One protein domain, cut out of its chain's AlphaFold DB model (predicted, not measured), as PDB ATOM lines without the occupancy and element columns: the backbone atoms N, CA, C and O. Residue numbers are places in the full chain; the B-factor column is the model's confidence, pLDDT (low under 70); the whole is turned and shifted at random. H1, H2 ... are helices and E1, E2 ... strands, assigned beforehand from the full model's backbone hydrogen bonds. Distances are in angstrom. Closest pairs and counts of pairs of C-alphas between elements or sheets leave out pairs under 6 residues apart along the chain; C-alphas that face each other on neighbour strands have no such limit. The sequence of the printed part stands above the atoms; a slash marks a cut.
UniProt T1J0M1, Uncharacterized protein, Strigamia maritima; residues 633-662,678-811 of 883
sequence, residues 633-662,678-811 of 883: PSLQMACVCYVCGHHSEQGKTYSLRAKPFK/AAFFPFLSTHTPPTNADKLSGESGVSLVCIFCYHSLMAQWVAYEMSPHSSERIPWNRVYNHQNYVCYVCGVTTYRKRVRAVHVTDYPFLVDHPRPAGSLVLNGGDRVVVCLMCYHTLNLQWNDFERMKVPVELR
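Overview. This is residues 633 to 662 and 678 to 811 of the 883 residues of an uncharacterized protein of Strigamia maritima (UniProt T1J0M1). Little regular structure is here: two units follow each other along the long axis, each an antiparallel strand pair and a helix (E1 E2 H2; E5 E6 H3), with hairpin E3 E4 beside E6; residues 722 to 727 stick out. The 164 printed residues run E1 H1 E2 H2 E3 E4 E5 E6 H3, class mixed, 61 in named elements. The whole is compact, radius of gyration of the C-alphas 17.6 A, spanning 57 by 38 by 25 A.

Arrangement. Look first at antiparallel E1, residues 653 to 657, and E2, residues 702 to 706: N 654 and O 705 are 2.9 A apart. In H2, residues 707 to 721, C-alpha 707 is 6.0 A from C-alpha 653. In H1, residues 682 to 685, C-alpha 684 is 7.6 A from C-alpha 657. Next find hairpin E3, residues 740 to 742, and E4, residues 749 to 751: N 741 and O 750, 2.8 A. In hairpin E5, residues 755 to 759, and E6, residues 783 to 787, see N 756 and O 786, 2.8 A; C-alphas 742 and 786 are 7.5 A apart. In H3, residues 788 to 803, C-alpha 788 is 5.3 A from C-alpha 755. H2 and H3, which are apart, have every O i to N i+4 pair within hydrogen-bond range; H1 is too short for one.

Along the chain. Find E1 beginning at C-alpha 653 (127.133, 123.439, 181.193); H3, 22.2 A long, ends at C-alpha 803 (150.185, 127.412, 157.189). H2 is 21.0 A long.

Size, cuts and confidence. C-alphas 662 and 804, the farthest apart, are 58.3 A apart. Residues 663 to 677 are cut out, a 10.5 A gap between C-alphas 662 and 678. Links H1 to E2, H2 to E3 and E5 to E6 are long. In the printed part, 24 residues have a pLDDT under 70, the model's low confidence, among them residues 724 to 729.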
ATOM      1  N   PRO A 633     128.988 130.013 188.052       70.75
ATOM      2  CA  PRO A 633     130.069 129.186 187.525       70.75
ATOM      3  C   PRO A 633     129.543 128.084 186.599       70.75
ATOM      4  O   PRO A 633     128.449 127.550 186.819       70.75
ATOM      5  N   SER A 634     130.335 127.718 185.590       80.69
ATOM      6  CA  SER A 634     130.033 126.541 184.781       80.69
ATOM      7  C   SER A 634     130.256 125.258 185.587       80.69
ATOM      8  O   SER A 634     131.095 125.181 186.485       80.69
ATOM      9  N   LEU A 635     129.463 124.238 185.274       81.25
ATOM     10  CA  LEU A 635     129.488 122.944 185.935       81.25
ATOM     11  C   LEU A 635     130.422 121.992 185.180       81.25
ATOM     12  O   LEU A 635     130.370 121.886 183.951       81.25
ATOM     13  N   GLN A 636     131.238 121.246 185.925       81.50
ATOM     14  CA  GLN A 636     132.160 120.233 185.395       81.50
ATOM     15  C   GLN A 636     131.434 118.916 185.058       81.50
ATOM     16  O   GLN A 636     131.825 117.837 185.483       81.50
ATOM     17  N   MET A 637     130.331 119.015 184.312       81.94
ATOM     18  CA  MET A 637     129.515 117.885 183.866       81.94
ATOM     19  C   MET A 637     129.034 118.106 182.432       81.94
ATOM     20  O   MET A 637     128.712 119.232 182.037       81.94
ATOM     21  N   ALA A 638     129.000 117.028 181.653       84.81
ATOM     22  CA  ALA A 638     128.340 117.030 180.355       84.81
ATOM     23  C   ALA A 638     126.820 116.926 180.553       84.81
ATOM     24  O   ALA A 638     126.369 116.337 181.533       84.81
ATOM     25  N   CYS A 639     126.040 117.525 179.657       85.62
ATOM     26  CA  CYS A 639     124.576 117.512 179.727       85.62
ATOM     27  C   CYS A 639     123.966 117.586 178.321       85.62
ATOM     28  O   CYS A 639     124.616 118.049 177.377       85.62
ATOM     29  N   VAL A 640     122.704 117.194 178.169       87.62
ATOM     30  CA  VAL A 640     121.925 117.492 176.962       87.62
ATOM     31  C   VAL A 640     120.992 118.649 177.295       87.62
ATOM     32  O   VAL A 640     120.048 118.518 178.067       87.62
ATOM     33  N   CYS A 641     121.279 119.813 176.707       88.94
ATOM     34  CA  CYS A 641     120.670 121.085 177.087       88.94
ATOM     35  C   CYS A 641     119.133 121.047 177.058       88.94
ATOM     36  O   CYS A 641     118.546 120.927 175.981       88.94
ATOM     37  N   TYR A 642     118.492 121.294 178.205       86.50
ATOM     38  CA  TYR A 642     117.032 121.310 178.373       86.50
ATOM     39  C   TYR A 642     116.289 122.194 177.355       86.50
ATOM     40  O   TYR A 642     115.213 121.841 176.880       86.50
ATOM     41  N   VAL A 643     116.890 123.329 176.980       86.19
ATOM     42  CA  VAL A 643     116.272 124.346 176.108       86.19
ATOM     43  C   VAL A 643     116.458 124.063 174.611       86.19
ATOM     44  O   VAL A 643     115.626 124.463 173.807       86.19
ATOM     45  N   CYS A 644     117.548 123.410 174.189       86.44
ATOM     46  CA  CYS A 644     117.852 123.250 172.752       86.44
ATOM     47  C   CYS A 644     118.212 121.830 172.302       86.44
ATOM     48  O   CYS A 644     118.495 121.625 171.120       86.44
ATOM     49  N   GLY A 645     118.244 120.863 173.221       83.94
ATOM     50  CA  GLY A 645     118.519 119.451 172.941       83.94
ATOM     51  C   GLY A 645     119.935 119.165 172.440       83.94
ATOM     52  O   GLY A 645     120.200 118.073 171.948       83.94
ATOM     53  N   HIS A 646     120.845 120.140 172.502       85.50
ATOM     54  CA  HIS A 646     122.217 119.969 172.039       85.50
ATOM     55  C   HIS A 646     123.127 119.537 173.188       85.50
ATOM     56  O   HIS A 646     123.042 120.095 174.287       85.50
ATOM     57  N   HIS A 647     124.023 118.592 172.906       86.75
ATOM     58  CA  HIS A 647     125.058 118.170 173.841       86.75
ATOM     59  C   HIS A 647     125.935 119.360 174.266       86.75
ATOM     60  O   HIS A 647     126.314 120.213 173.454       86.75
ATOM     61  N   SER A 648     126.230 119.409 175.558       87.94
ATOM     62  CA  SER A 648     127.089 120.372 176.227       87.94
ATOM     63  C   SER A 648     128.210 119.600 176.905       87.94
ATOM     64  O   SER A 648     127.948 118.728 177.726       87.94
ATOM     65  N   GLU A 649     129.455 119.911 176.558       83.94
ATOM     66  CA  GLU A 649     130.635 119.282 177.156       83.94
ATOM     67  C   GLU A 649     130.853 119.743 178.611       83.94
ATOM     68  O   GLU A 649     130.336 120.781 179.044       83.94
ATOM     69  N   GLN A 650     131.676 118.991 179.348       82.44
ATOM     70  CA  GLN A 650     132.125 119.356 180.695       82.44
ATOM     71  C   GLN A 650     132.714 120.781 180.711       82.44
ATOM     72  O   GLN A 650     133.414 121.194 179.785       82.44
ATOM     73  N   GLY A 651     132.373 121.568 181.734       80.50
ATOM     74  CA  GLY A 651     132.823 122.957 181.873       80.50
ATOM     75  C   GLY A 651     132.101 123.973 180.973       80.50
ATOM     76  O   GLY A 651     132.367 125.169 181.098       80.50
ATOM     77  N   LYS A 652     131.168 123.545 180.103       83.44
ATOM     78  CA  LYS A 652     130.323 124.417 179.246       83.44
ATOM     79  C   LYS A 652     128.827 124.361 179.600       83.44
ATOM     80  O   LYS A 652     128.000 124.967 178.912       83.44
ATOM     81  N   THR A 653     128.491 123.643 180.668       86.56
ATOM     82  CA  THR A 653     127.133 123.439 181.193       86.56
ATOM     83  C   THR A 653     126.830 124.426 182.319       86.56
ATOM     84  O   THR A 653     127.690 124.697 183.152       86.56
ATOM     85  N   TYR A 654     125.602 124.940 182.378       87.69
ATOM     86  CA  TYR A 654     125.144 125.899 183.389       87.69
ATOM     87  C   TYR A 654     123.786 125.483 183.958       87.69
ATOM     88  O   TYR A 654     123.018 124.779 183.303       87.69
ATOM     89  N   SER A 655     123.478 125.949 185.172       87.62
ATOM     90  CA  SER A 655     122.170 125.745 185.809       87.62
ATOM     91  C   SER A 655     121.272 126.971 185.640       87.62
ATOM     92  O   SER A 655     121.668 128.093 185.962       87.62
ATOM     93  N   LEU A 656     120.042 126.746 185.177       87.50
ATOM     94  CA  LEU A 656     118.939 127.709 185.228       87.50
ATOM     95  C   LEU A 656     117.867 127.216 186.198       87.50
ATOM     96  O   LEU A 656     117.774 126.021 186.473       87.50
ATOM     97  N   ARG A 657     117.047 128.133 186.714       85.31
ATOM     98  CA  ARG A 657     115.955 127.818 187.638       85.31
ATOM     99  C   ARG A 657     114.619 128.297 187.078       85.31
ATOM    100  O   ARG A 657     114.564 129.382 186.519       85.31
ATOM    101  N   ALA A 658     113.555 127.523 187.265       83.38
ATOM    102  CA  ALA A 658     112.208 127.823 186.783       83.38
ATOM    103  C   ALA A 658     111.311 128.549 187.811       83.38
ATOM    104  O   ALA A 658     110.323 129.176 187.441       83.38
ATOM    105  N   LYS A 659     111.643 128.474 189.106       78.38
ATOM    106  CA  LYS A 659     110.879 129.049 190.232       78.38
ATOM    107  C   LYS A 659     111.781 129.961 191.086       78.38
ATOM    108  O   LYS A 659     112.986 129.719 191.119       78.38
ATOM    109  N   PRO A 660     111.262 130.974 191.801       76.06
ATOM    110  CA  PRO A 660     112.079 131.796 192.700       76.06
ATOM    111  C   PRO A 660     112.660 130.980 193.872       76.06
ATOM    112  O   PRO A 660     112.136 129.927 194.245       76.06
ATOM    113  N   PHE A 661     113.757 131.456 194.469       65.19
ATOM    114  CA  PHE A 661     114.351 130.831 195.656       65.19
ATOM    115  C   PHE A 661     113.496 131.138 196.896       65.19
ATOM    116  O   PHE A 661     113.358 132.295 197.280       65.19
ATOM    117  N   LYS A 662     112.933 130.107 197.539       56.75
ATOM    118  CA  LYS A 662     112.334 130.230 198.875       56.75
ATOM    119  C   LYS A 662     113.412 129.921 199.915       56.75
ATOM    120  O   LYS A 662     113.806 128.763 200.034       56.75
ATOM    121  N   ALA A 678     117.827 136.017 192.758       64.69
ATOM    122  CA  ALA A 678     118.384 135.095 191.770       64.69
ATOM    123  C   ALA A 678     117.461 134.943 190.547       64.69
ATOM    124  O   ALA A 678     116.281 134.616 190.695       64.69
ATOM    125  N   ALA A 679     118.020 135.138 189.348       79.62
ATOM    126  CA  ALA A 679     117.293 135.053 188.084       79.62
ATOM    127  C   ALA A 679     116.587 133.693 187.920       79.62
ATOM    128  O   ALA A 679     117.203 132.633 188.085       79.62
ATOM    129  N   PHE A 680     115.296 133.725 187.587       85.56
ATOM    130  CA  PHE A 680     114.456 132.540 187.419       85.56
ATOM    131  C   PHE A 680     113.547 132.691 186.197       85.56
ATOM    132  O   PHE A 680     113.069 133.775 185.900       85.56
ATOM    133  N   PHE A 681     113.286 131.602 185.485       85.94
ATOM    134  CA  PHE A 681     112.681 131.615 184.157       85.94
ATOM    135  C   PHE A 681     111.413 130.756 184.165       85.94
ATOM    136  O   PHE A 681     111.503 129.553 183.905       85.94
ATOM    137  N   PRO A 682     110.233 131.336 184.461       82.50
ATOM    138  CA  PRO A 682     108.979 130.593 184.600       82.50
ATOM    139  C   PRO A 682     108.666 129.652 183.436       82.50
ATOM    140  O   PRO A 682     108.262 128.511 183.665       82.50
ATOM    141  N   PHE A 683     108.952 130.092 182.205       84.12
ATOM    142  CA  PHE A 683     108.723 129.320 180.981       84.12
ATOM    143  C   PHE A 683     109.455 127.967 180.953       84.12
ATOM    144  O   PHE A 683     109.028 127.064 180.241       84.12
ATOM    145  N   LEU A 684     110.523 127.777 181.742       84.12
ATOM    146  CA  LEU A 684     111.195 126.479 181.859       84.12
ATOM    147  C   LEU A 684     110.305 125.405 182.506       84.12
ATOM    148  O   LEU A 684     110.590 124.230 182.335       84.12
ATOM    149  N   SER A 685     109.236 125.774 183.224       78.62
ATOM    150  CA  SER A 685     108.261 124.798 183.747       78.62
ATOM    151  C   SER A 685     107.265 124.322 182.682       78.62
ATOM    152  O   SER A 685     106.672 123.260 182.844       78.62
ATOM    153  N   THR A 686     107.063 125.104 181.617       73.38
ATOM    154  CA  THR A 686     106.115 124.826 180.520       73.38
ATOM    155  C   THR A 686     106.815 124.440 179.213       73.38
ATOM    156  O   THR A 686     106.157 124.119 178.229       73.38
ATOM    157  N   HIS A 687     108.148 124.494 179.176       77.88
ATOM    158  CA  HIS A 687     108.956 124.151 178.013       77.88
ATOM    159  C   HIS A 687     109.017 122.632 177.822       77.88
ATOM    160  O   HIS A 687     109.418 121.903 178.729       77.88
ATOM    161  N   THR A 688     108.684 122.144 176.628       72.94
ATOM    162  CA  THR A 688     108.812 120.726 176.274       72.94
ATOM    163  C   THR A 688     110.282 120.383 175.980       72.94
ATOM    164  O   THR A 688     110.838 120.857 174.987       72.94
ATOM    165  N   PRO A 689     110.976 119.595 176.829       72.12
ATOM    166  CA  PRO A 689     112.363 119.227 176.563       72.12
ATOM    167  C   PRO A 689     112.479 118.340 175.313       72.12
ATOM    168  O   PRO A 689     111.661 117.438 175.127       72.12
ATOM    169  N   PRO A 690     113.522 118.519 174.483       73.12
ATOM    170  CA  PRO A 690     113.845 117.578 173.414       73.12
ATOM    171  C   PRO A 690     114.155 116.174 173.954       73.12
ATOM    172  O   PRO A 690     114.614 116.026 175.084       73.12
ATOM    173  N   THR A 691     113.968 115.149 173.121       55.31
ATOM    174  CA  THR A 691     113.794 113.727 173.496       55.31
ATOM    175  C   THR A 691     114.934 113.032 174.257       55.31
ATOM    176  O   THR A 691     114.782 111.871 174.610       55.31
ATOM    177  N   ASN A 692     116.054 113.709 174.522       64.12
ATOM    178  CA  ASN A 692     117.191 113.196 175.300       64.12
ATOM    179  C   ASN A 692     117.724 114.214 176.332       64.12
ATOM    180  O   ASN A 692     118.838 114.056 176.817       64.12
ATOM    181  N   ALA A 693     116.992 115.297 176.612       67.38
ATOM    182  CA  ALA A 693     117.470 116.377 177.473       67.38
ATOM    183  C   ALA A 693     117.269 116.097 178.973       67.38
ATOM    184  O   ALA A 693     116.304 115.442 179.372       67.38
ATOM    185  N   ASP A 694     118.164 116.636 179.805       69.06
ATOM    186  CA  ASP A 694     118.139 116.431 181.257       69.06
ATOM    187  C   ASP A 694     116.838 116.955 181.877       69.06
ATOM    188  O   ASP A 694     116.490 118.128 181.726       69.06
ATOM    189  N   LYS A 695     116.105 116.086 182.581       68.00
ATOM    190  CA  LYS A 695     114.784 116.414 183.138       68.00
ATOM    191  C   LYS A 695     114.882 117.543 184.174       68.00
ATOM    192  O   LYS A 695     115.783 117.553 185.010       68.00
ATOM    193  N   LEU A 696     113.904 118.455 184.159       71.31
ATOM    194  CA  LEU A 696     113.723 119.471 185.202       71.31
ATOM    195  C   LEU A 696     113.620 118.777 186.570       71.31
ATOM    196  O   LEU A 696     112.741 117.941 186.779       71.31
ATOM    197  N   SER A 697     114.499 119.129 187.510       69.25
ATOM    198  CA  SER A 697     114.455 118.586 188.872       69.25
ATOM    199  C   SER A 697     113.179 119.067 189.572       69.25
ATOM    200  O   SER A 697     113.058 120.250 189.897       69.25
ATOM    201  N   GLY A 698     112.214 118.164 189.783       56.03
ATOM    202  CA  GLY A 698     110.846 118.511 190.200       56.03
ATOM    203  C   GLY A 698     110.748 119.280 191.524       56.03
ATOM    204  O   GLY A 698     109.913 120.175 191.655       56.03
ATOM    205  N   GLU A 699     111.641 118.987 192.472       57.12
ATOM    206  CA  GLU A 699     111.667 119.615 193.801       57.12
ATOM    207  C   GLU A 699     112.418 120.955 193.821       57.12
ATOM    208  O   GLU A 699     112.003 121.897 194.496       57.12
ATOM    209  N   SER A 700     113.517 121.069 193.065       63.41
ATOM    210  CA  SER A 700     114.385 122.259 193.073       63.41
ATOM    211  C   SER A 700     114.057 123.275 191.971       63.41
ATOM    212  O   SER A 700     114.460 124.440 192.051       63.41
ATOM    213  N   GLY A 701     113.332 122.844 190.935       72.69
ATOM    214  CA  GLY A 701     113.035 123.629 189.743       72.69
ATOM    215  C   GLY A 701     114.277 123.996 188.930       72.69
ATOM    216  O   GLY A 701     114.277 125.057 188.312       72.69
ATOM    217  N   VAL A 702     115.344 123.191 188.969       82.19
ATOM    218  CA  VAL A 702     116.608 123.447 188.254       82.19
ATOM    219  C   VAL A 702     116.698 122.619 186.966       82.19
ATOM    220  O   VAL A 702     116.405 121.423 186.982       82.19
ATOM    221  N   SER A 703     117.148 123.256 185.879       85.06
ATOM    222  CA  SER A 703     117.454 122.636 184.578       85.06
ATOM    223  C   SER A 703     118.910 122.881 184.179       85.06
ATOM    224  O   SER A 703     119.456 123.960 184.435       85.06
ATOM    225  N   LEU A 704     119.516 121.913 183.487       88.38
ATOM    226  CA  LEU A 704     120.847 122.046 182.891       88.38
ATOM    227  C   LEU A 704     120.756 122.548 181.443       88.38
ATOM    228  O   LEU A 704     119.924 122.098 180.652       88.38
ATOM    229  N   VAL A 705     121.613 123.506 181.088       89.94
ATOM    230  CA  VAL A 705     121.649 124.121 179.756       89.94
ATOM    231  C   VAL A 705     123.074 124.347 179.255       89.94
ATOM    232  O   VAL A 705     124.006 124.540 180.034       89.94
ATOM    233  N   CYS A 706     123.243 124.374 177.932       90.56
ATOM    234  CA  CYS A 706     124.515 124.733 177.310       90.56
ATOM    235  C   CYS A 706     124.792 126.244 177.391       90.56
ATOM    236  O   CYS A 706     123.864 127.061 177.373       90.56
ATOM    237  N   ILE A 707     126.079 126.600 177.354       88.88
ATOM    238  CA  ILE A 707     126.620 127.970 177.317       88.88
ATOM    239  C   ILE A 707     125.819 128.964 176.446       88.88
ATOM    240  O   ILE A 707     125.507 130.063 176.897       88.88
ATOM    241  N   PHE A 708     125.413 128.582 175.229       90.81
ATOM    242  CA  PHE A 708     124.672 129.466 174.314       90.81
ATOM    243  C   PHE A 708     123.275 129.831 174.832       90.81
ATOM    244  O   PHE A 708     122.875 130.989 174.758       90.81
ATOM    245  N   CYS A 709     122.528 128.849 175.348       89.50
ATOM    246  CA  CYS A 709     121.180 129.086 175.863       89.50
ATOM    247  C   CYS A 709     121.239 129.835 177.195       89.50
ATOM    248  O   CYS A 709     120.435 130.731 177.421       89.50
ATOM    249  N   TYR A 710     122.230 129.516 178.031       89.75
ATOM    250  CA  TYR A 710     122.481 130.219 179.282       89.75
ATOM    251  C   TYR A 710     122.739 131.717 179.062       89.75
ATOM    252  O   TYR A 710     121.968 132.538 179.550       89.75
ATOM    253  N   HIS A 711     123.755 132.083 178.269       87.06
ATOM    254  CA  HIS A 711     124.066 133.496 178.014       87.06
ATOM    255  C   HIS A 711     122.933 134.226 177.276       87.06
ATOM    256  O   HIS A 711     122.655 135.375 177.606       87.06
ATOM    257  N   SER A 712     122.233 133.574 176.337       88.88
ATOM    258  CA  SER A 712     121.085 134.189 175.645       88.88
ATOM    259  C   SER A 712     119.946 134.545 176.608       88.88
ATOM    260  O   SER A 712     119.377 135.635 176.529       88.88
ATOM    261  N   LEU A 713     119.617 133.645 177.543       88.50
ATOM    262  CA  LEU A 713     118.549 133.863 178.521       88.50
ATOM    263  C   LEU A 713     118.970 134.841 179.627       88.50
ATOM    264  O   LEU A 713     118.152 135.654 180.046       88.50
ATOM    265  N   MET A 714     120.242 134.835 180.046       86.88
ATOM    266  CA  MET A 714     120.794 135.845 180.963       86.88
ATOM    267  C   MET A 714     120.759 137.253 180.359       86.88
ATOM    268  O   MET A 714     120.307 138.187 181.015       86.88
ATOM    269  N   ALA A 715     121.175 137.411 179.101       82.62
ATOM    270  CA  ALA A 715     121.157 138.706 178.427       82.62
ATOM    271  C   ALA A 715     119.727 139.266 178.287       82.62
ATOM    272  O   ALA A 715     119.506 140.452 178.525       82.62
ATOM    273  N   GLN A 716     118.749 138.403 177.987       86.44
ATOM    274  CA  GLN A 716     117.325 138.762 177.970       86.44
ATOM    275  C   GLN A 716     116.778 139.089 179.366       86.44
ATOM    276  O   GLN A 716     116.013 140.039 179.507       86.44
ATOM    277  N   TRP A 717     117.181 138.349 180.405       85.06
ATOM    278  CA  TRP A 717     116.818 138.664 181.791       85.06
ATOM    279  C   TRP A 717     117.266 140.079 182.166       85.06
ATOM    280  O   TRP A 717     116.445 140.889 182.588       85.06
ATOM    281  N   VAL A 718     118.543 140.400 181.936       82.38
ATOM    282  CA  VAL A 718     119.109 141.729 182.208       82.38
ATOM    283  C   VAL A 718     118.430 142.815 181.365       82.38
ATOM    284  O   VAL A 718     118.167 143.897 181.882       82.38
ATOM    285  N   ALA A 719     118.079 142.532 180.105       79.81
ATOM    286  CA  ALA A 719     117.317 143.465 179.272       79.81
ATOM    287  C   ALA A 719     115.933 143.790 179.859       79.81
ATOM    288  O   ALA A 719     115.556 144.961 179.904       79.81
ATOM    289  N   TYR A 720     115.210 142.787 180.369       80.81
ATOM    290  CA  TYR A 720     113.919 142.998 181.025       80.81
ATOM    291  C   TYR A 720     114.031 143.727 182.376       80.81
ATOM    292  O   TYR A 720     113.198 144.584 182.660       80.81
ATOM    293  N   GLU A 721     115.066 143.464 183.185       81.06
ATOM    294  CA  GLU A 721     115.333 144.246 184.410       81.06
ATOM    295  C   GLU A 721     115.614 145.728 184.101       81.06
ATOM    296  O   GLU A 721     115.188 146.622 184.833       81.06
ATOM    297  N   MET A 722     116.317 146.002 182.996       74.25
ATOM    298  CA  MET A 722     116.670 147.357 182.559       74.25
ATOM    299  C   MET A 722     115.544 148.085 181.805       74.25
ATOM    300  O   MET A 722     115.695 149.271 181.508       74.25
ATOM    301  N   SER A 723     114.415 147.428 181.513       75.00
ATOM    302  CA  SER A 723     113.297 148.055 180.797       75.00
ATOM    303  C   SER A 723     112.690 149.225 181.591       75.00
ATOM    304  O   SER A 723     112.545 149.125 182.816       75.00
ATOM    305  N   PRO A 724     112.305 150.342 180.941       66.25
ATOM    306  CA  PRO A 724     111.552 151.416 181.587       66.25
ATOM    307  C   PRO A 724     110.097 151.027 181.909       66.25
ATOM    308  O   PRO A 724     109.473 151.690 182.735       66.25
ATOM    309  N   HIS A 725     109.548 149.967 181.304       66.25
ATOM    310  CA  HIS A 725     108.160 149.551 181.517       66.25
ATOM    311  C   HIS A 725     108.020 148.650 182.753       66.25
ATOM    312  O   HIS A 725     108.650 147.598 182.864       66.25
ATOM    313  N   SER A 726     107.144 149.032 183.685       60.53
ATOM    314  CA  SER A 726     106.910 148.292 184.936       60.53
ATOM    315  C   SER A 726     106.307 146.898 184.725       60.53
ATOM    316  O   SER A 726     106.608 145.983 185.488       60.53
ATOM    317  N   SER A 727     105.506 146.710 183.672       60.38
ATOM    318  CA  SER A 727     104.898 145.427 183.292       60.38
ATOM    319  C   SER A 727     105.923 144.396 182.807       60.38
ATOM    320  O   SER A 727     105.829 143.221 183.160       60.38
ATOM    321  N   GLU A 728     106.936 144.828 182.054       63.59
ATOM    322  CA  GLU A 728     108.024 143.980 181.539       63.59
ATOM    323  C   GLU A 728     108.976 143.505 182.652       63.59
ATOM    324  O   GLU A 728     109.583 142.430 182.572       63.59
ATOM    325  N   ARG A 729     109.054 144.264 183.752       62.28
ATOM    326  CA  ARG A 729     109.807 143.866 184.945       62.28
ATOM    327  C   ARG A 729     109.152 142.723 185.722       62.28
ATOM    328  O   ARG A 729     109.838 142.120 186.538       62.28
ATOM    329  N   ILE A 730     107.895 142.351 185.464       73.31
ATOM    330  CA  ILE A 730     107.236 141.219 186.139       73.31
ATOM    331  C   ILE A 730     107.752 139.893 185.542       73.31
ATOM    332  O   ILE A 730     107.420 139.589 184.395       73.31
ATOM    333  N   PRO A 731     108.511 139.046 186.276       76.00
ATOM    334  CA  PRO A 731     109.183 137.881 185.681       76.00
ATOM    335  C   PRO A 731     108.255 136.842 185.043       76.00
ATOM    336  O   PRO A 731     108.661 136.143 184.118       76.00
ATOM    337  N   TRP A 732     107.016 136.751 185.534       77.38
ATOM    338  CA  TRP A 732     105.983 135.827 185.055       77.38
ATOM    339  C   TRP A 732     105.404 136.207 183.686       77.38
ATOM    340  O   TRP A 732     104.901 135.331 182.992       77.38
ATOM    341  N   ASN A 733     105.544 137.472 183.275       76.56
ATOM    342  CA  ASN A 733     105.015 137.991 182.010       76.56
ATOM    343  C   ASN A 733     106.084 138.048 180.897       76.56
ATOM    344  O   ASN A 733     105.793 138.464 179.778       76.56
ATOM    345  N   ARG A 734     107.338 137.671 181.195       82.69
ATOM    346  CA  ARG A 734     108.475 137.785 180.264       82.69
ATOM    347  C   ARG A 734     108.475 136.651 179.236       82.69
ATOM    348  O   ARG A 734     108.483 135.473 179.599       82.69
ATOM    349  N   VAL A 735     108.552 137.008 177.955       80.25
ATOM    350  CA  VAL A 735     108.639 136.066 176.828       80.25
ATOM    351  C   VAL A 735     110.095 135.947 176.377       80.25
ATOM    352  O   VAL A 735     110.730 136.941 176.049       80.25
ATOM    353  N   TYR A 736     110.638 134.729 176.338       84.56
ATOM    354  CA  TYR A 736     112.055 134.507 176.029       84.56
ATOM    355  C   TYR A 736     112.269 133.846 174.664       84.56
ATOM    356  O   TYR A 736     111.800 132.735 174.390       84.56
ATOM    357  N   ASN A 737     113.082 134.490 173.831       84.88
ATOM    358  CA  ASN A 737     113.624 133.910 172.613       84.88
ATOM    359  C   ASN A 737     114.724 132.887 172.954       84.88
ATOM    360  O   ASN A 737     115.807 133.229 173.431       84.88
ATOM    361  N   HIS A 738     114.458 131.622 172.646       82.62
ATOM    362  CA  HIS A 738     115.389 130.504 172.820       82.62
ATOM    363  C   HIS A 738     115.916 129.936 171.485       82.62
ATOM    364  O   HIS A 738     116.827 129.099 171.485       82.62
ATOM    365  N   GLN A 739     115.375 130.396 170.350       81.19
ATOM    366  CA  GLN A 739     115.594 129.805 169.026       81.19
ATOM    367  C   GLN A 739     116.545 130.633 168.157       81.19
ATOM    368  O   GLN A 739     117.444 130.056 167.544       81.19
ATOM    369  N   ASN A 740     116.376 131.958 168.140       85.75
ATOM    370  CA  ASN A 740     117.043 132.883 167.225       85.75
ATOM    371  C   ASN A 740     118.302 133.509 167.849       85.75
ATOM    372  O   ASN A 740     118.260 134.029 168.962       85.75
ATOM    373  N   TYR A 741     119.405 133.495 167.102       88.75
ATOM    374  CA  TYR A 741     120.728 133.996 167.476       88.75
ATOM    375  C   TYR A 741     121.280 134.874 166.348       88.75
ATOM    376  O   TYR A 741     121.309 134.446 165.194       88.75
ATOM    377  N   VAL A 742     121.765 136.070 166.676       86.19
ATOM    378  CA  VAL A 742     122.360 136.998 165.701       86.19
ATOM    379  C   VAL A 742     123.867 136.750 165.578       86.19
ATOM    380  O   VAL A 742     124.580 136.701 166.582       86.19
ATOM    381  N   CYS A 743     124.364 136.603 164.347       87.94
ATOM    382  CA  CYS A 743     125.792 136.468 164.053       87.94
ATOM    383  C   CYS A 743     126.561 137.765 164.347       87.94
ATOM    384  O   CYS A 743     126.225 138.815 163.805       87.94
ATOM    385  N   TYR A 744     127.650 137.685 165.116       86.12
ATOM    386  CA  TYR A 744     128.510 138.832 165.440       86.12
ATOM    387  C   TYR A 744     129.211 139.457 164.214       86.12
ATOM    388  O   TYR A 744     129.503 140.646 164.224       86.12
ATOM    389  N   VAL A 745     129.468 138.676 163.156       84.75
ATOM    390  CA  VAL A 745     130.185 139.146 161.952       84.75
ATOM    391  C   VAL A 745     129.221 139.679 160.890       84.75
ATOM    392  O   VAL A 745     129.278 140.847 160.535       84.75
ATOM    393  N   CYS A 746     128.302 138.851 160.383       82.06
ATOM    394  CA  CYS A 746     127.421 139.257 159.278       82.06
ATOM    395  C   CYS A 746     126.043 139.788 159.707       82.06
ATOM    396  O   CYS A 746     125.239 140.120 158.844       82.06
ATOM    397  N   GLY A 747     125.715 139.810 161.004       83.12
ATOM    398  CA  GLY A 747     124.404 140.257 161.498       83.12
ATOM    399  C   GLY A 747     123.215 139.348 161.150       83.12
ATOM    400  O   GLY A 747     122.107 139.610 161.602       83.12
ATOM    401  N   VAL A 748     123.413 138.266 160.389       85.38
ATOM    402  CA  VAL A 748     122.337 137.321 160.046       85.38
ATOM    403  C   VAL A 748     121.818 136.618 161.302       85.38
ATOM    404  O   VAL A 748     122.587 135.990 162.040       85.38
ATOM    405  N   THR A 749     120.503 136.678 161.501       86.69
ATOM    406  CA  THR A 749     119.775 135.877 162.491       86.69
ATOM    407  C   THR A 749     119.650 134.434 162.007       86.69
ATOM    408  O   THR A 749     119.262 134.174 160.872       86.69
ATOM    409  N   THR A 750     119.989 133.468 162.858       87.44
ATOM    410  CA  THR A 750     119.858 132.036 162.562       87.44
ATOM    411  C   THR A 750     119.626 131.226 163.840       87.44
ATOM    412  O   THR A 750     119.606 131.779 164.936       87.44
ATOM    413  N   TYR A 751     119.443 129.912 163.729       88.12
ATOM    414  CA  TYR A 751     119.076 129.052 164.857       88.12
ATOM    415  C   TYR A 751     120.267 128.320 165.492       88.12
ATOM    416  O   TYR A 751     121.324 128.141 164.883       88.12
ATOM    417  N   ARG A 752     120.078 127.822 166.724       88.50
ATOM    418  CA  ARG A 752     121.122 127.210 167.576       88.50
ATOM    419  C   ARG A 752     122.028 126.168 166.893       88.50
ATOM    420  O   ARG A 752     123.204 126.078 167.251       88.50
ATOM    421  N   LYS A 753     121.533 125.372 165.934       86.94
ATOM    422  CA  LYS A 753     122.358 124.369 165.220       86.94
ATOM    423  C   LYS A 753     123.318 125.008 164.197       86.94
ATOM    424  O   LYS A 753     124.378 124.438 163.936       86.94
ATOM    425  N   ARG A 754     122.984 126.191 163.662       89.19
ATOM    426  CA  ARG A 754     123.753 126.956 162.658       89.19
ATOM    427  C   ARG A 754     124.639 128.058 163.251       89.19
ATOM    428  O   ARG A 754     125.204 128.829 162.481       89.19
ATOM    429  N   VAL A 755     124.822 128.117 164.571       91.50
ATOM    430  CA  VAL A 755     125.814 129.002 165.213       91.50
ATOM    431  C   VAL A 755     126.969 128.231 165.848       91.50
ATOM    432  O   VAL A 755     126.819 127.079 166.264       91.50
ATOM    433  N   ARG A 756     128.135 128.870 165.918       91.88
ATOM    434  CA  ARG A 756     129.350 128.406 166.601       91.88
ATOM    435  C   ARG A 756     129.953 129.565 167.396       91.88
ATOM    436  O   ARG A 756     129.607 130.721 167.166       91.88
ATOM    437  N   ALA A 757     130.829 129.252 168.345       91.44
ATOM    438  CA  ALA A 757     131.575 130.252 169.101       91.44
ATOM    439  C   ALA A 757     133.008 130.321 168.566       91.44
ATOM    440  O   ALA A 757     133.662 129.282 168.473       91.44
ATOM    441  N   VAL A 758     133.490 131.522 168.250       90.00
ATOM    442  CA  VAL A 758     134.904 131.787 167.930       90.00
ATOM    443  C   VAL A 758     135.566 132.525 169.087       90.00
ATOM    444  O   VAL A 758     134.899 133.268 169.810       90.00
ATOM    445  N   HIS A 759     136.860 132.286 169.284       86.75
ATOM    446  CA  HIS A 759     137.652 132.959 170.306       86.75
ATOM    447  C   HIS A 759     138.122 134.323 169.808       86.75
ATOM    448  O   HIS A 759     138.515 134.447 168.649       86.75
ATOM    449  N   VAL A 760     138.121 135.348 170.661       84.94
ATOM    450  CA  VAL A 760     138.523 136.695 170.211       84.94
ATOM    451  C   VAL A 760     140.052 136.830 170.101       84.94
ATOM    452  O   VAL A 760     140.536 137.616 169.293       84.94
ATOM    453  N   THR A 761     140.837 136.008 170.813       81.38
ATOM    454  CA  THR A 761     142.308 135.939 170.612       81.38
ATOM    455  C   THR A 761     142.699 135.420 169.235       81.38
ATOM    456  O   THR A 761     143.708 135.852 168.691       81.38
ATOM    457  N   ASP A 762     141.898 134.517 168.670       82.56
ATOM    458  CA  ASP A 762     142.162 133.905 167.366       82.56
ATOM    459  C   ASP A 762     141.710 134.844 166.233       82.56
ATOM    460  O   ASP A 762     142.100 134.713 165.080       82.56
ATOM    461  N   TYR A 763     140.890 135.848 166.539       83.31
ATOM    462  CA  TYR A 763     140.376 136.780 165.545       83.31
ATOM    463  C   TYR A 763     140.364 138.209 166.117       83.31
ATOM    464  O   TYR A 763     139.286 138.752 166.373       83.31
ATOM    465  N   PRO A 764     141.539 138.855 166.306       76.81
ATOM    466  CA  PRO A 764     141.634 140.155 166.983       76.81
ATOM    467  C   PRO A 764     140.789 141.261 166.340       76.81
ATOM    468  O   PRO A 764     140.272 142.126 167.041       76.81
ATOM    469  N   PHE A 765     140.578 141.196 165.018       80.25
ATOM    470  CA  PHE A 765     139.739 142.147 164.279       80.25
ATOM    471  C   PHE A 765     138.283 142.210 164.785       80.25
ATOM    472  O   PHE A 765     137.597 143.198 164.542       80.25
ATOM    473  N   LEU A 766     137.802 141.188 165.509       82.00
ATOM    474  CA  LEU A 766     136.465 141.170 166.113       82.00
ATOM    475  C   LEU A 766     136.294 142.198 167.249       82.00
ATOM    476  O   LEU A 766     135.158 142.468 167.642       82.00
ATOM    477  N   VAL A 767     137.386 142.779 167.763       77.25
ATOM    478  CA  VAL A 767     137.344 143.914 168.705       77.25
ATOM    479  C   VAL A 767     136.897 145.196 168.006       77.25
ATOM    480  O   VAL A 767     136.033 145.899 168.525       77.25
ATOM    481  N   ASP A 768     137.457 145.470 166.828       71.69
ATOM    482  CA  ASP A 768     137.174 146.678 166.041       71.69
ATOM    483  C   ASP A 768     135.962 146.501 165.106       71.69
ATOM    484  O   ASP A 768     135.457 147.465 164.528       71.69
ATOM    485  N   HIS A 769     135.479 145.265 164.945       73.94
ATOM    486  CA  HIS A 769     134.332 144.946 164.104       73.94
ATOM    487  C   HIS A 769     133.037 145.587 164.646       73.94
ATOM    488  O   HIS A 769     132.693 145.377 165.814       73.94
ATOM    489  N   PRO A 770     132.247 146.300 163.812       72.81
ATOM    490  CA  PRO A 770     130.989 146.900 164.243       72.81
ATOM    491  C   PRO A 770     130.008 145.811 164.687       72.81
ATOM    492  O   PRO A 770     129.587 144.966 163.898       72.81
ATOM    493  N   ARG A 771     129.656 145.817 165.973       79.00
ATOM    494  CA  ARG A 771     128.829 144.780 166.594       79.00
ATOM    495  C   ARG A 771     127.353 144.911 166.167       79.00
ATOM    496  O   ARG A 771     126.729 145.915 166.511       79.00
ATOM    497  N   PRO A 772     126.748 143.902 165.508       77.75
ATOM    498  CA  PRO A 772     125.323 143.921 165.181       77.75
ATOM    499  C   PRO A 772     124.450 143.888 166.442       77.75
ATOM    500  O   PRO A 772     124.775 143.195 167.414       77.75
ATOM    501  N   ALA A 773     123.320 144.596 166.424       70.75
ATOM    502  CA  ALA A 773     122.349 144.566 167.519       70.75
ATOM    503  C   ALA A 773     121.843 143.130 167.762       70.75
ATOM    504  O   ALA A 773     121.652 142.364 166.820       70.75
ATOM    505  N   GLY A 774     121.676 142.735 169.027       71.88
ATOM    506  CA  GLY A 774     121.262 141.373 169.390       71.88
ATOM    507  C   GLY A 774     122.359 140.295 169.296       71.88
ATOM    508  O   GLY A 774     122.108 139.157 169.695       71.88
ATOM    509  N   SER A 775     123.572 140.610 168.823       83.38
ATOM    510  CA  SER A 775     124.682 139.640 168.744       83.38
ATOM    511  C   SER A 775     125.143 139.164 170.125       83.38
ATOM    512  O   SER A 775     125.405 139.966 171.025       83.38
ATOM    513  N   LEU A 776     125.258 137.844 170.293       83.88
ATOM    514  CA  LEU A 776     125.553 137.231 171.588       83.88
ATOM    515  C   LEU A 776     127.065 137.085 171.827       83.88
ATOM    516  O   LEU A 776     127.820 136.643 170.956       83.88
ATOM    517  N   VAL A 777     127.479 137.414 173.047       85.56
ATOM    518  CA  VAL A 777     128.845 137.278 173.570       85.56
ATOM    519  C   VAL A 777     128.805 136.274 174.725       85.56
ATOM    520  O   VAL A 777     127.823 136.225 175.465       85.56
ATOM    521  N   LEU A 778     129.833 135.437 174.857       85.00
ATOM    522  CA  LEU A 778     129.921 134.369 175.859       85.00
ATOM    523  C   LEU A 778     131.100 134.626 176.809       85.00
ATOM    524  O   LEU A 778     132.063 135.299 176.435       85.00
ATOM    525  N   ASN A 779     131.044 134.061 178.020       80.00
ATOM    526  CA  ASN A 779     132.132 134.100 179.011       80.00
ATOM    527  C   ASN A 779     132.724 135.505 179.261       80.00
ATOM    528  O   ASN A 779     133.940 135.669 179.308       80.00
ATOM    529  N   GLY A 780     131.878 136.534 179.381       68.00
ATOM    530  CA  GLY A 780     132.345 137.889 179.702       68.00
ATOM    531  C   GLY A 780     133.225 138.542 178.626       68.00
ATOM    532  O   GLY A 780     133.990 139.444 178.952       68.00
ATOM    533  N   GLY A 781     133.161 138.077 177.372       72.06
ATOM    534  CA  GLY A 781     133.889 138.680 176.249       72.06
ATOM    535  C   GLY A 781     134.926 137.795 175.560       72.06
ATOM    536  O   GLY A 781     135.395 138.144 174.481       72.06
ATOM    537  N   ASP A 782     135.265 136.648 176.145       80.31
ATOM    538  CA  ASP A 782     136.286 135.716 175.640       80.31
ATOM    539  C   ASP A 782     135.936 135.108 174.265       80.31
ATOM    540  O   ASP A 782     136.804 134.816 173.436       80.31
ATOM    541  N   ARG A 783     134.632 134.938 173.997       86.12
ATOM    542  CA  ARG A 783     134.100 134.302 172.785       86.12
ATOM    543  C   ARG A 783     132.876 135.034 172.252       86.12
ATOM    544  O   ARG A 783     132.022 135.468 173.023       86.12
ATOM    545  N   VAL A 784     132.728 135.074 170.928       89.81
ATOM    546  CA  VAL A 784     131.542 135.636 170.256       89.81
ATOM    547  C   VAL A 784     130.816 134.588 169.417       89.81
ATOM    548  O   VAL A 784     131.421 133.630 168.926       89.81
ATOM    549  N   VAL A 785     129.501 134.756 169.261       90.62
ATOM    550  CA  VAL A 785     128.651 133.832 168.501       90.62
ATOM    551  C   VAL A 785     128.586 134.245 167.030       90.62
ATOM    552  O   VAL A 785     128.166 135.350 166.696       90.62
ATOM    553  N   VAL A 786     128.961 133.335 166.133       91.38
ATOM    554  CA  VAL A 786     128.931 133.531 164.674       91.38
ATOM    555  C   VAL A 786     128.107 132.444 163.990       91.38
ATOM    556  O   VAL A 786     127.971 131.333 164.505       91.38
ATOM    557  N   CYS A 787     127.551 132.739 162.814       91.38
ATOM    558  CA  CYS A 787     126.885 131.730 161.997       91.38
ATOM    559  C   CYS A 787     127.904 130.739 161.405       91.38
ATOM    560  O   CYS A 787     129.089 131.041 161.264       91.38
ATOM    561  N   LEU A 788     127.429 129.554 161.021       89.81
ATOM    562  CA  LEU A 788     128.245 128.458 160.493       89.81
ATOM    563  C   LEU A 788     129.041 128.855 159.238       89.81
ATOM    564  O   LEU A 788     130.152 128.378 159.040       89.81
ATOM    565  N   MET A 789     128.490 129.755 158.420       86.25
ATOM    566  CA  MET A 789     129.137 130.226 157.195       86.25
ATOM    567  C   MET A 789     130.344 131.116 157.517       86.25
ATOM    568  O   MET A 789     131.456 130.795 157.111       86.25
ATOM    569  N   CYS A 790     130.164 132.145 158.357       86.69
ATOM    570  CA  CYS A 790     131.278 132.949 158.871       86.69
ATOM    571  C   CYS A 790     132.293 132.091 159.639       86.69
ATOM    572  O   CYS A 790     133.491 132.299 159.485       86.69
ATOM    573  N   TYR A 791     131.840 131.101 160.417       90.50
ATOM    574  CA  TYR A 791     132.727 130.166 161.108       90.50
ATOM    575  C   TYR A 791     133.640 129.413 160.127       90.50
ATOM    576  O   TYR A 791     134.852 129.419 160.318       90.50
ATOM    577  N   HIS A 792     133.100 128.810 159.062       86.88
ATOM    578  CA  HIS A 792     133.922 128.119 158.062       86.88
ATOM    579  C   HIS A 792     134.856 129.083 157.314       86.88
ATOM    580  O   HIS A 792     136.051 128.817 157.229       86.88
ATOM    581  N   THR A 793     134.351 130.223 156.834       84.31
ATOM    582  CA  THR A 793     135.152 131.212 156.089       84.31
ATOM    583  C   THR A 793     136.294 131.804 156.921       84.31
ATOM    584  O   THR A 793     137.369 132.059 156.378       84.31
ATOM    585  N   LEU A 794     136.099 132.005 158.228       87.06
ATOM    586  CA  LEU A 794     137.152 132.475 159.130       87.06
ATOM    587  C   LEU A 794     138.163 131.374 159.468       87.06
ATOM    588  O   LEU A 794     139.360 131.641 159.421       87.06
ATOM    589  N   ASN A 795     137.714 130.140 159.727       87.12
ATOM    590  CA  ASN A 795     138.623 129.025 160.021       87.12
ATOM    591  C   ASN A 795     139.482 128.623 158.814       87.12
ATOM    592  O   ASN A 795     140.647 128.292 159.000       87.12
ATOM    593  N   LEU A 796     138.954 128.688 157.586       82.81
ATOM    594  CA  LEU A 796     139.752 128.472 156.372       82.81
ATOM    595  C   LEU A 796     140.901 129.488 156.290       82.81
ATOM    596  O   LEU A 796     142.061 129.097 156.233       82.81
ATOM    597  N   GLN A 797     140.588 130.779 156.420       80.50
ATOM    598  CA  GLN A 797     141.597 131.843 156.419       80.50
ATOM    599  C   GLN A 797     142.577 131.736 157.598       80.50
ATOM    600  O   GLN A 797     143.765 131.986 157.431       80.50
ATOM    601  N   TRP A 798     142.111 131.345 158.789       82.50
ATOM    602  CA  TRP A 798     142.981 131.087 159.940       82.50
ATOM    603  C   TRP A 798     143.966 129.950 159.649       82.50
ATOM    604  O   TRP A 798     145.159 130.117 159.881       82.50
ATOM    605  N   ASN A 799     143.494 128.840 159.078       82.62
ATOM    606  CA  ASN A 799     144.340 127.709 158.696       82.62
ATOM    607  C   ASN A 799     145.355 128.091 157.606       82.62
ATOM    608  O   ASN A 799     146.511 127.672 157.678       82.62
ATOM    609  N   ASP A 800     144.967 128.930 156.644       78.00
ATOM    610  CA  ASP A 800     145.886 129.473 155.640       78.00
ATOM    611  C   ASP A 800     146.957 130.375 156.280       78.00
ATOM    612  O   ASP A 800     148.144 130.235 155.979       78.00
ATOM    613  N   PHE A 801     146.589 131.248 157.225       77.62
ATOM    614  CA  PHE A 801     147.553 132.070 157.966       77.62
ATOM    615  C   PHE A 801     148.467 131.253 158.895       77.62
ATOM    616  O   PHE A 801     149.653 131.573 159.005       77.62
ATOM    617  N   GLU A 802     147.964 130.180 159.514       79.19
ATOM    618  CA  GLU A 802     148.761 129.211 160.282       79.19
ATOM    619  C   GLU A 802     149.761 128.453 159.405       79.19
ATOM    620  O   GLU A 802     150.918 128.259 159.798       79.19
ATOM    621  N   ARG A 803     149.335 128.051 158.200       77.62
ATOM    622  CA  ARG A 803     150.185 127.412 157.189       77.62
ATOM    623  C   ARG A 803     151.267 128.366 156.684       77.62
ATOM    624  O   ARG A 803     152.409 127.951 156.523       77.62
ATOM    625  N   MET A 804     150.930 129.642 156.489       69.62
ATOM    626  CA  MET A 804     151.863 130.705 156.086       69.62
ATOM    627  C   MET A 804     152.690 131.292 157.246       69.62
ATOM    628  O   MET A 804     153.489 132.201 157.016       69.62
ATOM    629  N   LYS A 805     152.497 130.808 158.484       74.38
ATOM    630  CA  LYS A 805     153.161 131.286 159.714       74.38
ATOM    631  C   LYS A 805     153.095 132.805 159.908       74.38
ATOM    632  O   LYS A 805     154.034 133.427 160.396       74.38
ATOM    633  N   VAL A 806     151.961 133.406 159.550       67.75
ATOM    634  CA  VAL A 806     151.715 134.840 159.753       67.75
ATOM    635  C   VAL A 806     151.391 135.081 161.236       67.75
ATOM    636  O   VAL A 806     150.454 134.451 161.737       67.75
ATOM    637  N   PRO A 807     152.114 135.966 161.955       72.38
ATOM    638  CA  PRO A 807     151.771 136.365 163.323       72.38
ATOM    639  C   PRO A 807     150.325 136.855 163.419       72.38
ATOM    640  O   PRO A 807     149.831 137.491 162.488       72.38
ATOM    641  N   VAL A 808     149.636 136.544 164.519       69.12
ATOM    642  CA  VAL A 808     148.189 136.786 164.678       69.12
ATOM    643  C   VAL A 808     147.838 138.272 164.522       69.12
ATOM    644  O   VAL A 808     146.816 138.611 163.932       69.12
ATOM    645  N   GLU A 809     148.745 139.152 164.938       69.69
ATOM    646  CA  GLU A 809     148.675 140.612 164.841       69.69
ATOM    647  C   GLU A 809     148.694 141.135 163.392       69.69
ATOM    648  O   GLU A 809     148.253 142.253 163.127       69.69
ATOM    649  N   LEU A 810     149.203 140.339 162.444       66.56
ATOM    650  CA  LEU A 810     149.330 140.693 161.025       66.56
ATOM    651  C   LEU A 810     148.262 140.024 160.139       66.56
ATOM    652  O   LEU A 810     148.217 140.280 158.931       66.56
ATOM    653  N   ARG A 811     147.393 139.175 160.706       74.06
ATOM    654  CA  ARG A 811     146.346 138.457 159.961       74.06
ATOM    655  C   ARG A 811     145.204 139.402 159.594       74.06
ATOM    656  O   ARG A 811     144.520 139.942 160.461       74.06
TER     657      ARG A 811